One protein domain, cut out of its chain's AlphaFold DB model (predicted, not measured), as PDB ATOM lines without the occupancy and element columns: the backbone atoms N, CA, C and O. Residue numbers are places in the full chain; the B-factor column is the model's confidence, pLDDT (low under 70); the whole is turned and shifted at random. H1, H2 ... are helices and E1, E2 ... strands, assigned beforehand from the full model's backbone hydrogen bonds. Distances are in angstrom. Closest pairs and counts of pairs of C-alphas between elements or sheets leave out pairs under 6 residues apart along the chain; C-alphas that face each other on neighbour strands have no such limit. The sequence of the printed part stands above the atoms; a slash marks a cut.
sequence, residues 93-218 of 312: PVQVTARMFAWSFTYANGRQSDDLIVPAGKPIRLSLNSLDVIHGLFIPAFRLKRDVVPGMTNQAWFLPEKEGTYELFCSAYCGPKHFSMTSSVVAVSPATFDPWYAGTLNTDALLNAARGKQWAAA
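AT A GLANCE: This is residues 93 to 218 of the 312 residues of the protein "Cytochrome c oxidase subunit 2" of Lentisphaerae bacterium RIFOXYB12_FULL_65_16 (UniProt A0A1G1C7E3). The main body is a sandwich of two strongly twisted sheets, a four-stranded one (E2, E1, E4, E7) and a five-stranded one (E3, E9, E8, E5, E6) that is curled like part of a barrel. A helical hairpin, H1 and H2, covers the E3 and E9 end of the five-stranded sheet on the side away from the other sheet, and the short H3 sits at the far end of H2. The printed part has 126 residues, with nine named strands, E1 to E9, followed along the chain by three named helices, H1 to H3. Both sheets are mixed, in the orders E2 E1 E4 E7 and E3 E9 E8 E5 E6, and the class is mixed, helices and strands. The whole is compact, with a radius of gyration of the C-alphas of 14.1 A, and rounded, with spans of 36 by 30 by 26 A.

HOW THE PARTS SIT: E1, residues 93 to 99, and E2, residues 102 to 107, form an antiparallel hairpin, with N 95 and O 106 within hydrogen-bond range at 2.9 A. E1 is also the parallel neighbour of E4, residues 124 to 130, with N 96 and O 127 at 2.7 A. E4 is the antiparallel neighbour of E7, residues 154 to 158, with N 126 and O 156 at 2.8 A. In the other sheet, E3, residues 116 to 119, is an edge strand and the parallel neighbour of E9, residues 182 to 188, with N 186 and O 116 at 2.8 A. E9 forms a hairpin with E8, residues 164 to 170, where N 166 and O 185 are at 2.8 A. E8 pairs in a staggered way: residues 164 to 169 with E9, and residues 169 to 170 with E5, residues 135 to 139, where N 169 and O 138 are at 2.9 A. E5 forms a hairpin with the other edge strand, E6, residues 144 to 148, with N 137 and O 146 at 2.8 A. The two sheets form a sandwich, two sheets face to face, their facing parts 8.4 A centre to centre and their best planes 26 degrees apart. H1, residues 190 to 197, is on the five-stranded sheet, over E3, at a height over the sheet of 7.2 A. H2, residues 203 to 211, is on the same face of that sheet as H1, over E3 and E9, at a height over the sheet of 9.3 A, and H1 and H2 with the sheet E3 E9 E8 E5 E6 make two layers, helices on one face of a sheet. H1 and H2 form a helical hairpin and only just touch, with 3 pairs of C-alphas within 8 A, the closest being those of Trp 196 and Thr 203 at 7.0 A; they run opposite ways at a shallow tilt of 29 degrees. H3, residues 213 to 216, is not on this sheet and touches H2 only at the corner, the closest C-alphas being those of Asn 208 and Trp 215 at 5.8 A. Every O i to N i+4 pair is within hydrogen-bond range in H2, 2 of 4 are in H1, and H3 is too short for such a pair.

IN THESE COORDINATES: E1 begins at C-alpha 93, (40.952, 31.015, -4.547), and is 19.8 A long. E8 measures 19.9 A, E9 19.4 A, E4 19.0 A and E2 16.7 A. E9 ends at C-alpha 188, (49.683, 28.284, -18.177). H2 is 11.9 A long, and H3 ends at C-alpha 216, (42.658, 17.261, -30.180).

THE WHOLE: The two C-alphas farthest apart are those of Gly 151 and Lys 213, at 40.1 A. The printed part has no cut, and its one long link is E8 to E9, with 11 residues. The mean pLDDT of the printed part is 90.2, and residues 212 to 218 are under 70.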
ATOM      1  N   PRO A  93      41.835  32.042  -5.080       97.19
ATOM      2  CA  PRO A  93      40.952  31.015  -4.547       97.19
ATOM      3  C   PRO A  93      40.372  30.135  -5.661       97.19
ATOM      4  O   PRO A  93      39.852  30.633  -6.662       97.19
ATOM      5  N   VAL A  94      40.401  28.822  -5.441       98.12
ATOM      6  CA  VAL A  94      39.709  27.814  -6.251       98.12
ATOM      7  C   VAL A  94      38.993  26.848  -5.310       98.12
ATOM      8  O   VAL A  94      39.584  26.328  -4.362       98.12
ATOM      9  N   GLN A  95      37.710  26.606  -5.559       98.00
ATOM     10  CA  GLN A  95      36.943  25.597  -4.841       98.00
ATOM     11  C   GLN A  95      37.135  24.248  -5.535       98.00
ATOM     12  O   GLN A  95      36.837  24.096  -6.716       98.00
ATOM     13  N   VAL A  96      37.627  23.269  -4.787       97.94
ATOM     14  CA  VAL A  96      37.782  21.880  -5.209       97.94
ATOM     15  C   VAL A  96      36.621  21.087  -4.638       97.94
ATOM     16  O   VAL A  96      36.409  21.065  -3.422       97.94
ATOM     17  N   THR A  97      35.895  20.415  -5.519       96.06
ATOM     18  CA  THR A  97      34.823  19.496  -5.157       96.06
ATOM     19  C   THR A  97      35.216  18.093  -5.593       96.06
ATOM     20  O   THR A  97      35.460  17.849  -6.775       96.06
ATOM     21  N   ALA A  98      35.285  17.175  -4.634       96.31
ATOM     22  CA  ALA A  98      35.539  15.763  -4.874       96.31
ATOM     23  C   ALA A  98      34.239  14.954  -4.763       96.31
ATOM     24  O   ALA A  98      33.403  15.211  -3.893       96.31
ATOM     25  N   ARG A  99      34.091  13.975  -5.654       93.19
ATOM     26  CA  ARG A  99      33.041  12.949  -5.638       93.19
ATOM     27  C   ARG A  99      33.597  11.651  -6.204       93.19
ATOM     28  O   ARG A  99      34.582  11.675  -6.933       93.19
ATOM     29  N   MET A 100      32.977  10.519  -5.931       90.00
ATOM     30  CA  MET A 100      33.261   9.250  -6.592       90.00
ATOM     31  C   MET A 100      32.916   9.379  -8.088       90.00
ATOM     32  O   MET A 100      31.760   9.559  -8.447       90.00
ATOM     33  N   PHE A 101      33.853   9.355  -9.039       88.88
ATOM     34  CA  PHE A 101      35.322   9.325  -8.943       88.88
ATOM     35  C   PHE A 101      35.920  10.474  -9.770       88.88
ATOM     36  O   PHE A 101      36.713  10.280 -10.691       88.88
ATOM     37  N   ALA A 102      35.471  11.695  -9.504       87.44
ATOM     38  CA  ALA A 102      35.765  12.887 -10.276       87.44
ATOM     39  C   ALA A 102      36.112  14.092  -9.402       87.44
ATOM     40  O   ALA A 102      35.643  14.248  -8.274       87.44
ATOM     41  N   TRP A 103      36.925  14.956  -9.995       94.38
ATOM     42  CA  TRP A 103      37.284  16.262  -9.478       94.38
ATOM     43  C   TRP A 103      36.493  17.319 -10.243       94.38
ATOM     44  O   TRP A 103      36.247  17.156 -11.433       94.38
ATOM     45  N   SER A 104      36.097  18.387  -9.565       93.25
ATOM     46  CA  SER A 104      35.553  19.586 -10.195       93.25
ATOM     47  C   SER A 104      36.176  20.810  -9.540       93.25
ATOM     48  O   SER A 104      36.244  20.906  -8.311       93.25
ATOM     49  N   PHE A 105      36.640  21.741 -10.364       97.75
ATOM     50  CA  PHE A 105      37.296  22.972  -9.946       97.75
ATOM     51  C   PHE A 105      36.408  24.149 -10.310       97.75
ATOM     52  O   PHE A 105      36.170  24.411 -11.488       97.75
ATOM     53  N   THR A 106      35.909  24.851  -9.297       96.75
ATOM     54  CA  THR A 106      35.073  26.043  -9.462       96.75
ATOM     55  C   THR A 106      35.866  27.289  -9.100       96.75
ATOM     56  O   THR A 106      36.497  27.366  -8.044       96.75
ATOM     57  N   TYR A 107      35.818  28.279  -9.983       97.44
ATOM     58  CA  TYR A 107      36.558  29.528  -9.860       97.44
ATOM     59  C   TYR A 107      35.634  30.662  -9.403       97.44
ATOM     60  O   TYR A 107      34.419  30.592  -9.569       97.44
ATOM     61  N   ALA A 108      36.202  31.737  -8.846       95.56
ATOM     62  CA  ALA A 108      35.414  32.849  -8.292       95.56
ATOM     63  C   ALA A 108      34.499  33.562  -9.314       95.56
ATOM     64  O   ALA A 108      33.487  34.137  -8.931       95.56
ATOM     65  N   ASN A 109      34.825  33.498 -10.607       93.62
ATOM     66  CA  ASN A 109      34.005  34.009 -11.712       93.62
ATOM     67  C   ASN A 109      32.863  33.057 -12.135       93.62
ATOM     68  O   ASN A 109      32.178  33.334 -13.115       93.62
ATOM     69  N   GLY A 110      32.693  31.917 -11.460       92.06
ATOM     70  CA  GLY A 110      31.677  30.911 -11.772       92.06
ATOM     71  C   GLY A 110      32.076  29.888 -12.839       92.06
ATOM     72  O   GLY A 110      31.310  28.954 -13.073       92.06
ATOM     73  N   ARG A 111      33.259  29.992 -13.470       90.75
ATOM     74  CA  ARG A 111      33.728  28.936 -14.386       90.75
ATOM     75  C   ARG A 111      33.930  27.628 -13.618       90.75
ATOM     76  O   ARG A 111      34.304  27.634 -12.443       90.75
ATOM     77  N   GLN A 112      33.723  26.519 -14.320       91.12
ATOM     78  CA  GLN A 112      34.003  25.170 -13.841       91.12
ATOM     79  C   GLN A 112      34.875  24.413 -14.845       91.12
ATOM     80  O   GLN A 112      34.835  24.688 -16.047       91.12
ATOM     81  N   SER A 113      35.694  23.495 -14.339       88.69
ATOM     82  CA  SER A 113      36.583  22.642 -15.131       88.69
ATOM     83  C   SER A 113      36.848  21.333 -14.389       88.69
ATOM     84  O   SER A 113      36.904  21.331 -13.158       88.69
ATOM     85  N   ASP A 114      37.051  20.243 -15.126       87.38
ATOM     86  CA  ASP A 114      37.471  18.945 -14.572       87.38
ATOM     87  C   ASP A 114      38.990  18.866 -14.363       87.38
ATOM     88  O   ASP A 114      39.484  17.988 -13.656       87.38
ATOM     89  N   ASP A 115      39.722  19.825 -14.938       92.56
ATOM     90  CA  ASP A 115      41.149  20.064 -14.734       92.56
ATOM     91  C   ASP A 115      41.391  21.376 -13.984       92.56
ATOM     92  O   ASP A 115      40.699  22.382 -14.197       92.56
ATOM     93  N   LEU A 116      42.406  21.384 -13.124       97.06
ATOM     94  CA  LEU A 116      42.807  22.555 -12.356       97.06
ATOM     95  C   LEU A 116      43.692  23.463 -13.217       97.06
ATOM     96  O   LEU A 116      44.909  23.308 -13.262       97.06
ATOM     97  N   ILE A 117      43.081  24.420 -13.905       97.06
ATOM     98  CA  ILE A 117      43.762  25.407 -14.743       97.06
ATOM     99  C   ILE A 117      44.178  26.587 -13.868       97.06
ATOM    100  O   ILE A 117      43.349  27.194 -13.191       97.06
ATOM    101  N   VAL A 118      45.465  26.920 -13.870       97.44
ATOM    102  CA  VAL A 118      46.035  27.944 -12.983       97.44
ATOM    103  C   VAL A 118      47.081  28.793 -13.710       97.44
ATOM    104  O   VAL A 118      47.765  28.287 -14.601       97.44
ATOM    105  N   PRO A 119      47.241  30.078 -13.352       96.88
ATOM    106  CA  PRO A 119      48.321  30.896 -13.882       96.88
ATOM    107  C   PRO A 119      49.649  30.523 -13.212       96.88
ATOM    108  O   PRO A 119      49.745  30.468 -11.983       96.88
ATOM    109  N   ALA A 120      50.685  30.302 -14.018       94.06
ATOM    110  CA  ALA A 120      52.041  30.114 -13.522       94.06
ATOM    111  C   ALA A 120      52.548  31.383 -12.806       94.06
ATOM    112  O   ALA A 120      52.215  32.510 -13.179       94.06
ATOM    113  N   GLY A 121      53.348  31.197 -11.758       92.38
ATOM    114  CA  GLY A 121      53.942  32.265 -10.953       92.38
ATOM    115  C   GLY A 121      53.008  32.907  -9.922       92.38
ATOM    116  O   GLY A 121      53.428  33.843  -9.246       92.38
ATOM    117  N   LYS A 122      51.769  32.421  -9.764       93.56
ATOM    118  CA  LYS A 122      50.806  32.955  -8.787       93.56
ATOM    119  C   LYS A 122      50.428  31.902  -7.741       93.56
ATOM    120  O   LYS A 122      50.097  30.783  -8.126       93.56
ATOM    121  N   PRO A 123      50.421  32.227  -6.435       95.19
ATOM    122  CA  PRO A 123      49.984  31.280  -5.416       95.19
ATOM    123  C   PRO A 123      48.501  30.930  -5.591       95.19
ATOM    124  O   PRO A 123      47.673  31.798  -5.869       95.19
ATOM    125  N   ILE A 124      48.162  29.654  -5.416       96.75
ATOM    126  CA  ILE A 124      46.804  29.123  -5.577       96.75
ATOM    127  C   ILE A 124      46.341  28.555  -4.241       96.75
ATOM    128  O   ILE A 124      46.991  27.673  -3.682       96.75
ATOM    129  N   ARG A 125      45.201  29.038  -3.739       96.81
ATOM    130  CA  ARG A 125      44.539  28.527  -2.534       96.81
ATOM    131  C   ARG A 125      43.373  27.640  -2.940       96.81
ATOM    132  O   ARG A 125      42.434  28.089  -3.589       96.81
ATOM    133  N   LEU A 126      43.407  26.397  -2.490       97.69
ATOM    134  CA  LEU A 126      42.379  25.398  -2.724       97.69
ATOM    135  C   LEU A 126      41.498  25.262  -1.484       97.69
ATOM    136  O   LEU A 126      41.989  24.945  -0.401       97.69
ATOM    137  N   SER A 127      40.198  25.482  -1.650       97.19
ATOM    138  CA  SER A 127      39.176  25.139  -0.658       97.19
ATOM    139  C   SER A 127      38.626  23.762  -1.004       97.19
ATOM    140  O   SER A 127      38.112  23.565  -2.097       97.19
ATOM    141  N   LEU A 128      38.789  22.791  -0.115       97.69
ATOM    142  CA  LEU A 128      38.544  21.379  -0.389       97.69
ATOM    143  C   LEU A 128      37.212  20.955   0.226       97.69
ATOM    144  O   LEU A 128      37.029  21.070   1.438       97.69
ATOM    145  N   ASN A 129      36.313  20.439  -0.608       96.31
ATOM    146  CA  ASN A 129      35.020  19.908  -0.196       96.31
ATOM    147  C   ASN A 129      34.762  18.539  -0.839       96.31
ATOM    148  O   ASN A 129      35.032  18.352  -2.025       96.31
ATOM    149  N   SER A 130      34.221  17.594  -0.070       96.19
ATOM    150  CA  SER A 130      33.768  16.297  -0.587       96.19
ATOM    151  C   SER A 130      32.250  16.205  -0.505       96.19
ATOM    152  O   SER A 130      31.661  16.653   0.480       96.19
ATOM    153  N   LEU A 131      31.629  15.621  -1.530       93.81
ATOM    154  CA  LEU A 131      30.184  15.389  -1.585       93.81
ATOM    155  C   LEU A 131      29.761  14.019  -1.039       93.81
ATOM    156  O   LEU A 131      28.570  13.806  -0.832       93.81
ATOM    157  N   ASP A 132      30.700  13.095  -0.826       92.50
ATOM    158  CA  ASP A 132      30.394  11.706  -0.470       92.50
ATOM    159  C   ASP A 132      31.332  11.124   0.601       92.50
ATOM    160  O   ASP A 132      30.985  11.108   1.781       92.50
ATOM    161  N   VAL A 133      32.513  10.640   0.217       96.31
ATOM    162  CA  VAL A 133      33.482   9.938   1.067       96.31
ATOM    163  C   VAL A 133      34.774  10.738   1.202       96.31
ATOM    164  O   VAL A 133      34.941  11.805   0.612       96.31
ATOM    165  N   ILE A 134      35.712  10.248   2.009       97.81
ATOM    166  CA  ILE A 134      37.040  10.855   2.084       97.81
ATOM    167  C   ILE A 134      37.766  10.623   0.754       97.81
ATOM    168  O   ILE A 134      37.904   9.488   0.301       97.81
ATOM    169  N   HIS A 135      38.277  11.705   0.172       98.12
ATOM    170  CA  HIS A 135      39.239  11.669  -0.931       98.12
ATOM    171  C   HIS A 135      40.562  12.264  -0.462       98.12
ATOM    172  O   HIS A 135      40.630  12.906   0.582       98.12
ATOM    173  N   GLY A 136      41.628  12.082  -1.232       97.50
ATOM    174  CA  GLY A 136      42.907  12.736  -0.956       97.50
ATOM    175  C   GLY A 136      43.356  13.509  -2.177       97.50
ATOM    176  O   GLY A 136      43.645  12.887  -3.186       97.50
ATOM    177  N   LEU A 137      43.412  14.835  -2.112       97.75
ATOM    178  CA  LEU A 137      43.996  15.634  -3.183       97.75
ATOM    179  C   LEU A 137      45.514  15.463  -3.128       97.75
ATOM    180  O   LEU A 137      46.129  15.876  -2.143       97.75
ATOM    181  N   PHE A 138      46.114  14.894  -4.172       97.81
ATOM    182  CA  PHE A 138      47.562  14.748  -4.263       97.81
ATOM    183  C   PHE A 138      48.102  15.249  -5.599       97.81
ATOM    184  O   PHE A 138      47.768  14.709  -6.649       97.81
ATOM    185  N   ILE A 139      48.974  16.257  -5.540       96.94
ATOM    186  CA  ILE A 139      49.702  16.791  -6.694       96.94
ATOM    187  C   ILE A 139      51.203  16.598  -6.423       96.94
ATOM    188  O   ILE A 139      51.821  17.430  -5.744       96.94
ATOM    189  N   PRO A 140      51.816  15.496  -6.904       93.06
ATOM    190  CA  PRO A 140      53.179  15.119  -6.527       93.06
ATOM    191  C   PRO A 140      54.224  16.181  -6.863       93.06
ATOM    192  O   PRO A 140      55.144  16.404  -6.072       93.06
ATOM    193  N   ALA A 141      54.068  16.859  -8.005       89.69
ATOM    194  CA  ALA A 141      54.980  17.901  -8.473       89.69
ATOM    195  C   ALA A 141      55.118  19.067  -7.482       89.69
ATOM    196  O   ALA A 141      56.180  19.673  -7.401       89.69
ATOM    197  N   PHE A 142      54.078  19.326  -6.684       93.62
ATOM    198  CA  PHE A 142      54.066  20.386  -5.675       93.62
ATOM    199  C   PHE A 142      54.178  19.854  -4.244       93.62
ATOM    200  O   PHE A 142      53.946  20.601  -3.298       93.62
ATOM    201  N   ARG A 143      54.489  18.556  -4.070       93.56
ATOM    202  CA  ARG A 143      54.527  17.863  -2.763       93.56
ATOM    203  C   ARG A 143      53.268  18.102  -1.923       93.56
ATOM    204  O   ARG A 143      53.294  18.014  -0.697       93.56
ATOM    205  N   LEU A 144      52.152  18.385  -2.591       94.44
ATOM    206  CA  LEU A 144      50.916  18.785  -1.951       94.44
ATOM    207  C   LEU A 144      50.016  17.568  -1.817       94.44
ATOM    208  O   LEU A 144      49.508  17.071  -2.819       94.44
ATOM    209  N   LYS A 145      49.792  17.124  -0.580       95.56
ATOM    210  CA  LYS A 145      48.805  16.097  -0.242       95.56
ATOM    211  C   LYS A 145      47.882  16.605   0.859       95.56
ATOM    212  O   LYS A 145      48.358  17.030   1.914       95.56
ATOM    213  N   ARG A 146      46.568  16.557   0.635       96.69
ATOM    214  CA  ARG A 146      45.573  16.975   1.627       96.69
ATOM    215  C   ARG A 146      44.279  16.186   1.484       96.69
ATOM    216  O   ARG A 146      43.734  16.084   0.390       96.69
ATOM    217  N   ASP A 147      43.766  15.690   2.602       97.50
ATOM    218  CA  ASP A 147      42.499  14.966   2.606       97.50
ATOM    219  C   ASP A 147      41.315  15.919   2.411       97.50
ATOM    220  O   ASP A 147      41.236  17.006   2.998       97.50
ATOM    221  N   VAL A 148      40.383  15.480   1.574       97.62
ATOM    222  CA  VAL A 148      39.112  16.129   1.279       97.62
ATOM    223  C   VAL A 148      38.044  15.362   2.047       97.62
ATOM    224  O   VAL A 148      37.694  14.237   1.690       97.62
ATOM    225  N   VAL A 149      37.575  15.949   3.144       97.31
ATOM    226  CA  VAL A 149      36.757  15.256   4.143       97.31
ATOM    227  C   VAL A 149      35.318  15.779   4.073       97.31
ATOM    228  O   VAL A 149      35.123  16.992   4.165       97.31
ATOM    229  N   PRO A 150      34.301  14.910   3.922       95.94
ATOM    230  CA  PRO A 150      32.901  15.330   3.939       95.94
ATOM    231  C   PRO A 150      32.548  16.086   5.227       95.94
ATOM    232  O   PRO A 150      32.930  15.676   6.321       95.94
ATOM    233  N   GLY A 151      31.830  17.204   5.102       93.00
ATOM    234  CA  GLY A 151      31.410  18.027   6.246       93.00
ATOM    235  C   GLY A 151      32.514  18.882   6.887       93.00
ATOM    236  O   GLY A 151      32.240  19.602   7.843       93.00
ATOM    237  N   MET A 152      33.743  18.851   6.362       92.19
ATOM    238  CA  MET A 152      34.862  19.680   6.814       92.19
ATOM    239  C   MET A 152      35.456  20.444   5.633       92.19
ATOM    240  O   MET A 152      35.973  19.851   4.689       92.19
ATOM    241  N   THR A 153      35.481  21.774   5.717       84.31
ATOM    242  CA  THR A 153      36.226  22.580   4.747       84.31
ATOM    243  C   THR A 153      37.707  22.562   5.099       84.31
ATOM    244  O   THR A 153      38.158  23.246   6.018       84.31
ATOM    245  N   ASN A 154      38.474  21.779   4.346       91.12
ATOM    246  CA  ASN A 154      39.929  21.803   4.410       91.12
ATOM    247  C   ASN A 154      40.496  22.808   3.411       91.12
ATOM    248  O   ASN A 154      39.846  23.184   2.440       91.12
ATOM    249  N   GLN A 155      41.734  23.234   3.642       94.69
ATOM    250  CA  GLN A 155      42.445  24.097   2.711       94.69
ATOM    251  C   GLN A 155      43.830  23.552   2.410       94.69
ATOM    252  O   GLN A 155      44.459  22.890   3.240       94.69
ATOM    253  N   ALA A 156      44.273  23.843   1.200       95.19
ATOM    254  CA  ALA A 156      45.587  23.545   0.672       95.19
ATOM    255  C   ALA A 156      46.058  24.738  -0.157       95.19
ATOM    256  O   ALA A 156      45.243  25.544  -0.609       95.19
ATOM    257  N   TRP A 157      47.359  24.853  -0.380       95.50
ATOM    258  CA  TRP A 157      47.886  25.842  -1.308       95.50
ATOM    259  C   TRP A 157      49.160  25.334  -1.976       95.50
ATOM    260  O   TRP A 157      49.806  24.416  -1.472       95.50
ATOM    261  N   PHE A 158      49.486  25.906  -3.132       94.75
ATOM    262  CA  PHE A 158      50.737  25.652  -3.843       94.75
ATOM    263  C   PHE A 158      51.092  26.833  -4.757       94.75
ATOM    264  O   PHE A 158      50.258  27.707  -5.009       94.75
ATOM    265  N   LEU A 159      52.329  26.845  -5.260       93.38
ATOM    266  CA  LEU A 159      52.833  27.824  -6.224       93.38
ATOM    267  C   LEU A 159      53.332  27.098  -7.489       93.38
ATOM    268  O   LEU A 159      54.386  26.461  -7.445       93.38
ATOM    269  N   PRO A 160      52.606  27.166  -8.618       92.62
ATOM    270  CA  PRO A 160      53.079  26.635  -9.891       92.62
ATOM    271  C   PRO A 160      54.092  27.599 -10.525       92.62
ATOM    272  O   PRO A 160      53.713  28.510 -11.248       92.62
ATOM    273  N   GLU A 161      55.388  27.439 -10.258       89.75
ATOM    274  CA  GLU A 161      56.422  28.351 -10.791       89.75
ATOM    275  C   GLU A 161      56.652  28.216 -12.303       89.75
ATOM    276  O   GLU A 161      57.064  29.171 -12.958       89.75
ATOM    277  N   LYS A 162      56.405  27.026 -12.859       88.25
ATOM    278  CA  LYS A 162      56.650  26.706 -14.269       88.25
ATOM    279  C   LYS A 162      55.342  26.360 -14.967       88.25
ATOM    280  O   LYS A 162      54.453  25.754 -14.373       88.25
ATOM    281  N   GLU A 163      55.249  26.744 -16.234       89.19
ATOM    282  CA  GLU A 163      54.178  26.280 -17.111       89.19
ATOM    283  C   GLU A 163      54.328  24.782 -17.382       89.19
ATOM    284  O   GLU A 163      55.442  24.258 -17.480       89.19
ATOM    285  N   GLY A 164      53.200  24.091 -17.503       86.44
ATOM    286  CA  GLY A 164      53.174  22.658 -17.741       86.44
ATOM    287  C   GLY A 164      51.884  21.995 -17.280       86.44
ATOM    288  O   GLY A 164      51.038  22.596 -16.618       86.44
ATOM    289  N   THR A 165      51.759  20.722 -17.635       87.00
ATOM    290  CA  THR A 165      50.692  19.850 -17.141       87.00
ATOM    291  C   THR A 165      51.274  18.924 -16.080       87.00
ATOM    292  O   THR A 165      52.273  18.249 -16.326       87.00
ATOM    293  N   TYR A 166      50.660  18.904 -14.902       88.19
ATOM    294  CA  TYR A 166      51.069  18.094 -13.759       88.19
ATOM    295  C   TYR A 166      49.941  17.155 -13.352       88.19
ATOM    296  O   TYR A 166      48.773  17.533 -13.359       88.19
ATOM    297  N   GLU A 167      50.290  15.939 -12.958       87.94
ATOM    298  CA  GLU A 167      49.311  14.936 -12.546       87.94
ATOM    299  C   GLU A 167      48.665  15.268 -11.195       87.94
ATOM    300  O   GLU A 167      49.337  15.706 -10.255       87.94
ATOM    301  N   LEU A 168      47.365  14.993 -11.089       94.62
ATOM    302  CA  LEU A 168      46.580  15.080  -9.864       94.62
ATOM    303  C   LEU A 168      45.888  13.737  -9.618       94.62
ATOM    304  O   LEU A 168      45.143  13.232 -10.457       94.62
ATOM    305  N   PHE A 169      46.113  13.171  -8.435       94.00
ATOM    306  CA  PHE A 169      45.599  11.863  -8.036       94.00
ATOM    307  C   PHE A 169      44.675  11.957  -6.825       94.00
ATOM    308  O   PHE A 169      44.857  12.815  -5.958       94.00
ATOM    309  N   CYS A 170      43.751  11.000  -6.719       96.88
ATOM    310  CA  CYS A 170      43.147  10.648  -5.441       96.88
ATOM    311  C   CYS A 170      44.114   9.789  -4.617       96.88
ATOM    312  O   CYS A 170      44.596   8.765  -5.087       96.88
ATOM    313  N   SER A 171      44.397  10.189  -3.375       97.44
ATOM    314  CA  SER A 171      45.361   9.520  -2.487       97.44
ATOM    315  C   SER A 171      44.768   8.972  -1.185       97.44
ATOM    316  O   SER A 171      45.523   8.670  -0.257       97.44
ATOM    317  N   ALA A 172      43.440   8.897  -1.098       96.88
ATOM    318  CA  ALA A 172      42.703   8.212  -0.042       96.88
ATOM    319  C   ALA A 172      41.691   7.275  -0.706       96.88
ATOM    320  O   ALA A 172      40.970   7.706  -1.604       96.88
ATOM    321  N   TYR A 173      41.677   5.998  -0.314       96.81
ATOM    322  CA  TYR A 173      40.811   5.004  -0.943       96.81
ATOM    323  C   TYR A 173      39.340   5.427  -0.840       96.81
ATOM    324  O   TYR A 173      38.782   5.478   0.254       96.81
ATOM    325  N   CYS A 174      38.725   5.713  -1.989       93.88
ATOM    326  CA  CYS A 174      37.369   6.259  -2.088       93.88
ATOM    327  C   CYS A 174      36.377   5.313  -2.782       93.88
ATOM    328  O   CYS A 174      35.275   5.719  -3.130       93.88
ATOM    329  N   GLY A 175      36.761   4.048  -3.001       92.06
ATOM    330  CA  GLY A 175      35.913   3.012  -3.598       92.06
ATOM    331  C   GLY A 175      36.524   2.332  -4.832       92.06
ATOM    332  O   GLY A 175      37.697   2.549  -5.143       92.06
ATOM    333  N   PRO A 176      35.739   1.517  -5.567       85.62
ATOM    334  CA  PRO A 176      36.246   0.631  -6.625       85.62
ATOM    335  C   PRO A 176      37.044   1.311  -7.747       85.62
ATOM    336  O   PRO A 176      37.939   0.706  -8.332       85.62
ATOM    337  N   LYS A 177      36.749   2.582  -8.036       83.12
ATOM    338  CA  LYS A 177      37.402   3.379  -9.086       83.12
ATOM    339  C   LYS A 177      38.350   4.438  -8.532       83.12
ATOM    340  O   LYS A 177      38.678   5.409  -9.210       83.12
ATOM    341  N   HIS A 178      38.842   4.221  -7.313       89.38
ATOM    342  CA  HIS A 178      39.859   5.063  -6.692       89.38
ATOM    343  C   HIS A 178      41.074   5.277  -7.612       89.38
ATOM    344  O   HIS A 178      41.521   6.407  -7.787       89.38
ATOM    345  N   PHE A 179      41.551   4.214  -8.268       84.50
ATOM    346  CA  PHE A 179      42.716   4.267  -9.158       84.50
ATOM    347  C   PHE A 179      42.514   5.148 -10.404       84.50
ATOM    348  O   PHE A 179      43.488   5.652 -10.952       84.50
ATOM    349  N   SER A 180      41.270   5.329 -10.863       81.75
ATOM    350  CA  SER A 180      40.931   6.134 -12.044       81.75
ATOM    351  C   SER A 180      40.448   7.541 -11.688       81.75
ATOM    352  O   SER A 180      40.002   8.287 -12.558       81.75
ATOM    353  N   MET A 181      40.491   7.913 -10.405       90.31
ATOM    354  CA  MET A 181      40.140   9.253  -9.944       90.31
ATOM    355  C   MET A 181      41.327  10.209 -10.115       90.31
ATOM    356  O   MET A 181      41.904  10.717  -9.149       90.31
ATOM    357  N   THR A 182      41.697  10.437 -11.370       88.19
ATOM    358  CA  THR A 182      42.780  11.335 -11.773       88.19
ATOM    359  C   THR A 182      42.233  12.610 -12.416       88.19
ATOM    360  O   THR A 182      41.052  12.697 -12.770       88.19
ATOM    361  N   SER A 183      43.082  13.629 -12.490       90.69
ATOM    362  CA  SER A 183      42.877  14.912 -13.172       90.69
ATOM    363  C   SER A 183      44.260  15.520 -13.452       90.69
ATOM    364  O   SER A 183      45.280  14.930 -13.087       90.69
ATOM    365  N   SER A 184      44.336  16.692 -14.078       89.81
ATOM    366  CA  SER A 184      45.588  17.432 -14.205       89.81
ATOM    367  C   SER A 184      45.510  18.829 -13.602       89.81
ATOM    368  O   SER A 184      44.477  19.495 -13.622       89.81
ATOM    369  N   VAL A 185      46.660  19.314 -13.139       95.56
ATOM    370  CA  VAL A 185      46.923  20.739 -12.964       95.56
ATOM    371  C   VAL A 185      47.553  21.267 -14.244       95.56
ATOM    372  O   VAL A 185      48.613  20.801 -14.649       95.56
ATOM    373  N   VAL A 186      46.914  22.242 -14.875       95.56
ATOM    374  CA  VAL A 186      47.366  22.853 -16.125       95.56
ATOM    375  C   VAL A 186      47.824  24.272 -15.813       95.56
ATOM    376  O   VAL A 186      47.021  25.202 -15.738       95.56
ATOM    377  N   ALA A 187      49.126  24.420 -15.574       95.25
ATOM    378  CA  ALA A 187      49.756  25.707 -15.326       95.25
ATOM    379  C   ALA A 187      50.096  26.377 -16.660       95.25
ATOM    380  O   ALA A 187      50.905  25.857 -17.430       95.25
ATOM    381  N   VAL A 188      49.487  27.526 -16.931       94.75
ATOM    382  CA  VAL A 188      49.683  28.284 -18.177       94.75
ATOM    383  C   VAL A 188      50.176  29.693 -17.885       94.75
ATOM    384  O   VAL A 188      50.015  30.196 -16.771       94.75
ATOM    385  N   SER A 189      50.746  30.360 -18.887       95.50
ATOM    386  CA  SER A 189      51.104  31.775 -18.767       95.50
ATOM    387  C   SER A 189      49.893  32.631 -18.348       95.50
ATOM    388  O   SER A 189      48.767  32.339 -18.771       95.50
ATOM    389  N   PRO A 190      50.083  33.730 -17.596       94.69
ATOM    390  CA  PRO A 190      49.010  34.692 -17.329       94.69
ATOM    391  C   PRO A 190      48.324  35.199 -18.609       94.69
ATOM    392  O   PRO A 190      47.105  35.313 -18.651       94.69
ATOM    393  N   ALA A 191      49.082  35.382 -19.697       94.19
ATOM    394  CA  ALA A 191      48.548  35.800 -20.996       94.19
ATOM    395  C   ALA A 191      47.587  34.775 -21.627       94.19
ATOM    396  O   ALA A 191      46.708  35.155 -22.398       94.19
ATOM    397  N   THR A 192      47.729  33.488 -21.298       93.81
ATOM    398  CA  THR A 192      46.794  32.421 -21.694       93.81
ATOM    399  C   THR A 192      45.668  32.259 -20.674       93.81
ATOM    400  O   THR A 192      44.519  32.005 -21.043       93.81
ATOM    401  N   PHE A 193      45.991  32.405 -19.386       95.88
ATOM    402  CA  PHE A 193      45.045  32.249 -18.291       95.88
ATOM    403  C   PHE A 193      43.969  33.331 -18.313       95.88
ATOM    404  O   PHE A 193      42.795  32.998 -18.220       95.88
ATOM    405  N   ASP A 194      44.339  34.604 -18.458       95.62
ATOM    406  CA  ASP A 194      43.414  35.730 -18.315       95.62
ATOM    407  C   ASP A 194      42.286  35.721 -19.367       95.62
ATOM    408  O   ASP A 194      41.125  35.865 -18.976       95.62
ATOM    409  N   PRO A 195      42.537  35.462 -20.670       95.00
ATOM    410  CA  PRO A 195      41.471  35.304 -21.663       95.00
ATOM    411  C   PRO A 195      40.523  34.142 -21.353       95.00
ATOM    412  O   PRO A 195      39.310  34.246 -21.572       95.00
ATOM    413  N   TRP A 196      41.058  33.036 -20.826       95.06
ATOM    414  CA  TRP A 196      40.244  31.920 -20.354       95.06
ATOM    415  C   TRP A 196      39.491  32.304 -19.084       95.06
ATOM    416  O   TRP A 196      38.297  32.077 -18.979       95.06
ATOM    417  N   TYR A 197      40.083  33.007 -18.138       95.50
ATOM    418  CA  TYR A 197      39.352  33.458 -16.965       95.50
ATOM    419  C   TYR A 197      38.232  34.452 -17.335       95.50
ATOM    420  O   TYR A 197      37.135  34.391 -16.790       95.50
ATOM    421  N   ALA A 198      38.447  35.305 -18.336       94.19
ATOM    422  CA  ALA A 198      37.479  36.296 -18.802       94.19
ATOM    423  C   ALA A 198      36.331  35.728 -19.662       94.19
ATOM    424  O   ALA A 198      35.412  36.467 -20.002       94.19
ATOM    425  N   GLY A 199      36.364  34.449 -20.054       89.75
ATOM    426  CA  GLY A 199      35.321  33.863 -20.916       89.75
ATOM    427  C   GLY A 199      35.628  33.892 -22.416       89.75
ATOM    428  O   GLY A 199      34.955  33.220 -23.188       89.75
ATOM    429  N   THR A 200      36.660  34.624 -22.835       88.88
ATOM    430  CA  THR A 200      37.006  34.819 -24.258       88.88
ATOM    431  C   THR A 200      37.739  33.633 -24.888       88.88
ATOM    432  O   THR A 200      37.699  33.461 -26.104       88.88
ATOM    433  N   LEU A 201      38.371  32.785 -24.070       85.81
ATOM    434  CA  LEU A 201      38.960  31.512 -24.483       85.81
ATOM    435  C   LEU A 201      38.162  30.351 -23.870       85.81
ATOM    436  O   LEU A 201      37.886  30.316 -22.661       85.81
ATOM    437  N   ASN A 202      37.767  29.391 -24.706       87.81
ATOM    438  CA  ASN A 202      37.084  28.188 -24.237       87.81
ATOM    439  C   ASN A 202      38.086  27.196 -23.612       87.81
ATOM    440  O   ASN A 202      39.290  27.241 -23.875       87.81
ATOM    441  N   THR A 203      37.592  26.331 -22.724       85.81
ATOM    442  CA  THR A 203      38.440  25.403 -21.962       85.81
ATOM    443  C   THR A 203      39.131  24.390 -22.873       85.81
ATOM    444  O   THR A 203      40.325  24.157 -22.722       85.81
ATOM    445  N   ASP A 204      38.424  23.856 -23.870       80.75
ATOM    446  CA  ASP A 204      38.982  22.884 -24.812       80.75
ATOM    447  C   ASP A 204      40.174  23.430 -25.598       80.75
ATOM    448  O   ASP A 204      41.178  22.744 -25.750       80.75
ATOM    449  N   ALA A 205      40.093  24.662 -26.099       82.19
ATOM    450  CA  ALA A 205      41.173  25.298 -26.844       82.19
ATOM    451  C   ALA A 205      42.410  25.500 -25.963       82.19
ATOM    452  O   ALA A 205      43.523  25.216 -26.408       82.19
ATOM    453  N   LEU A 206      42.220  25.922 -24.707       88.50
ATOM    454  CA  LEU A 206      43.314  26.043 -23.744       88.50
ATOM    455  C   LEU A 206      43.953  24.680 -23.467       88.50
ATOM    456  O   LEU A 206      45.170  24.544 -23.572       88.50
ATOM    457  N   LEU A 207      43.146  23.664 -23.147       83.69
ATOM    458  CA  LEU A 207      43.644  22.325 -22.831       83.69
ATOM    459  C   LEU A 207      44.346  21.680 -24.033       83.69
ATOM    460  O   LEU A 207      45.395  21.066 -23.863       83.69
ATOM    461  N   ASN A 208      43.830  21.877 -25.249       77.25
ATOM    462  CA  ASN A 208      44.474  21.441 -26.490       77.25
ATOM    463  C   ASN A 208      45.847  22.090 -26.692       77.25
ATOM    464  O   ASN A 208      46.803  21.416 -27.074       77.25
ATOM    465  N   ALA A 209      45.955  23.393 -26.432       78.25
ATOM    466  CA  ALA A 209      47.225  24.098 -26.529       78.25
ATOM    467  C   ALA A 209      48.216  23.626 -25.451       78.25
ATOM    468  O   ALA A 209      49.389  23.415 -25.752       78.25
ATOM    469  N   ALA A 210      47.742  23.409 -24.221       75.94
ATOM    470  CA  ALA A 210      48.581  23.055 -23.078       75.94
ATOM    471  C   ALA A 210      49.044  21.584 -23.068       75.94
ATOM    472  O   ALA A 210      50.155  21.294 -22.629       75.94
ATOM    473  N   ARG A 211      48.213  20.654 -23.558       70.31
ATOM    474  CA  ARG A 211      48.509  19.207 -23.614       70.31
ATOM    475  C   ARG A 211      49.104  18.756 -24.953       70.31
ATOM    476  O   ARG A 211      49.514  17.606 -25.094       70.31
ATOM    477  N   GLY A 212      49.153  19.643 -25.948       58.69
ATOM    478  CA  GLY A 212      49.555  19.314 -27.314       58.69
ATOM    479  C   GLY A 212      48.489  18.518 -28.084       58.69
ATOM    480  O   GLY A 212      47.391  18.257 -27.597       58.69
ATOM    481  N   LYS A 213      48.821  18.104 -29.318       38.22
ATOM    482  CA  LYS A 213      47.915  17.457 -30.302       38.22
ATOM    483  C   LYS A 213      47.193  16.180 -29.822       38.22
ATOM    484  O   LYS A 213      46.369  15.649 -30.560       38.22
ATOM    485  N   GLN A 214      47.498  15.675 -28.629       45.38
ATOM    486  CA  GLN A 214      47.013  14.394 -28.123       45.38
ATOM    487  C   GLN A 214      45.544  14.436 -27.656       45.38
ATOM    488  O   GLN A 214      44.829  13.472 -27.899       45.38
ATOM    489  N   TRP A 215      45.064  15.555 -27.090       44.91
ATOM    490  CA  TRP A 215      43.633  15.748 -26.762       44.91
ATOM    491  C   TRP A 215      42.792  16.063 -28.014       44.91
ATOM    492  O   TRP A 215      41.705  15.524 -28.198       44.91
ATOM    493  N   ALA A 216      43.334  16.863 -28.939       49.78
ATOM    494  CA  ALA A 216      42.658  17.261 -30.180       49.78
ATOM    495  C   ALA A 216      42.422  16.099 -31.165       49.78
ATOM    496  O   ALA A 216      41.581  16.207 -32.053       49.78
ATOM    497  N   ALA A 217      43.184  15.010 -31.039       55.16
ATOM    498  CA  ALA A 217      43.070  13.833 -31.897       55.16
ATOM    499  C   ALA A 217      41.959  12.858 -31.458       55.16
ATOM    500  O   ALA A 217      41.635  11.937 -32.213       55.16
ATOM    501  N   ALA A 218      41.378  13.029 -30.264       64.50
ATOM    502  CA  ALA A 218      40.296  12.178 -29.785       64.50
ATOM    503  C   ALA A 218      38.989  12.471 -30.558       64.50
ATOM    504  O   ALA A 218      38.618  13.638 -30.710       64.50
TER     505      ALA A 218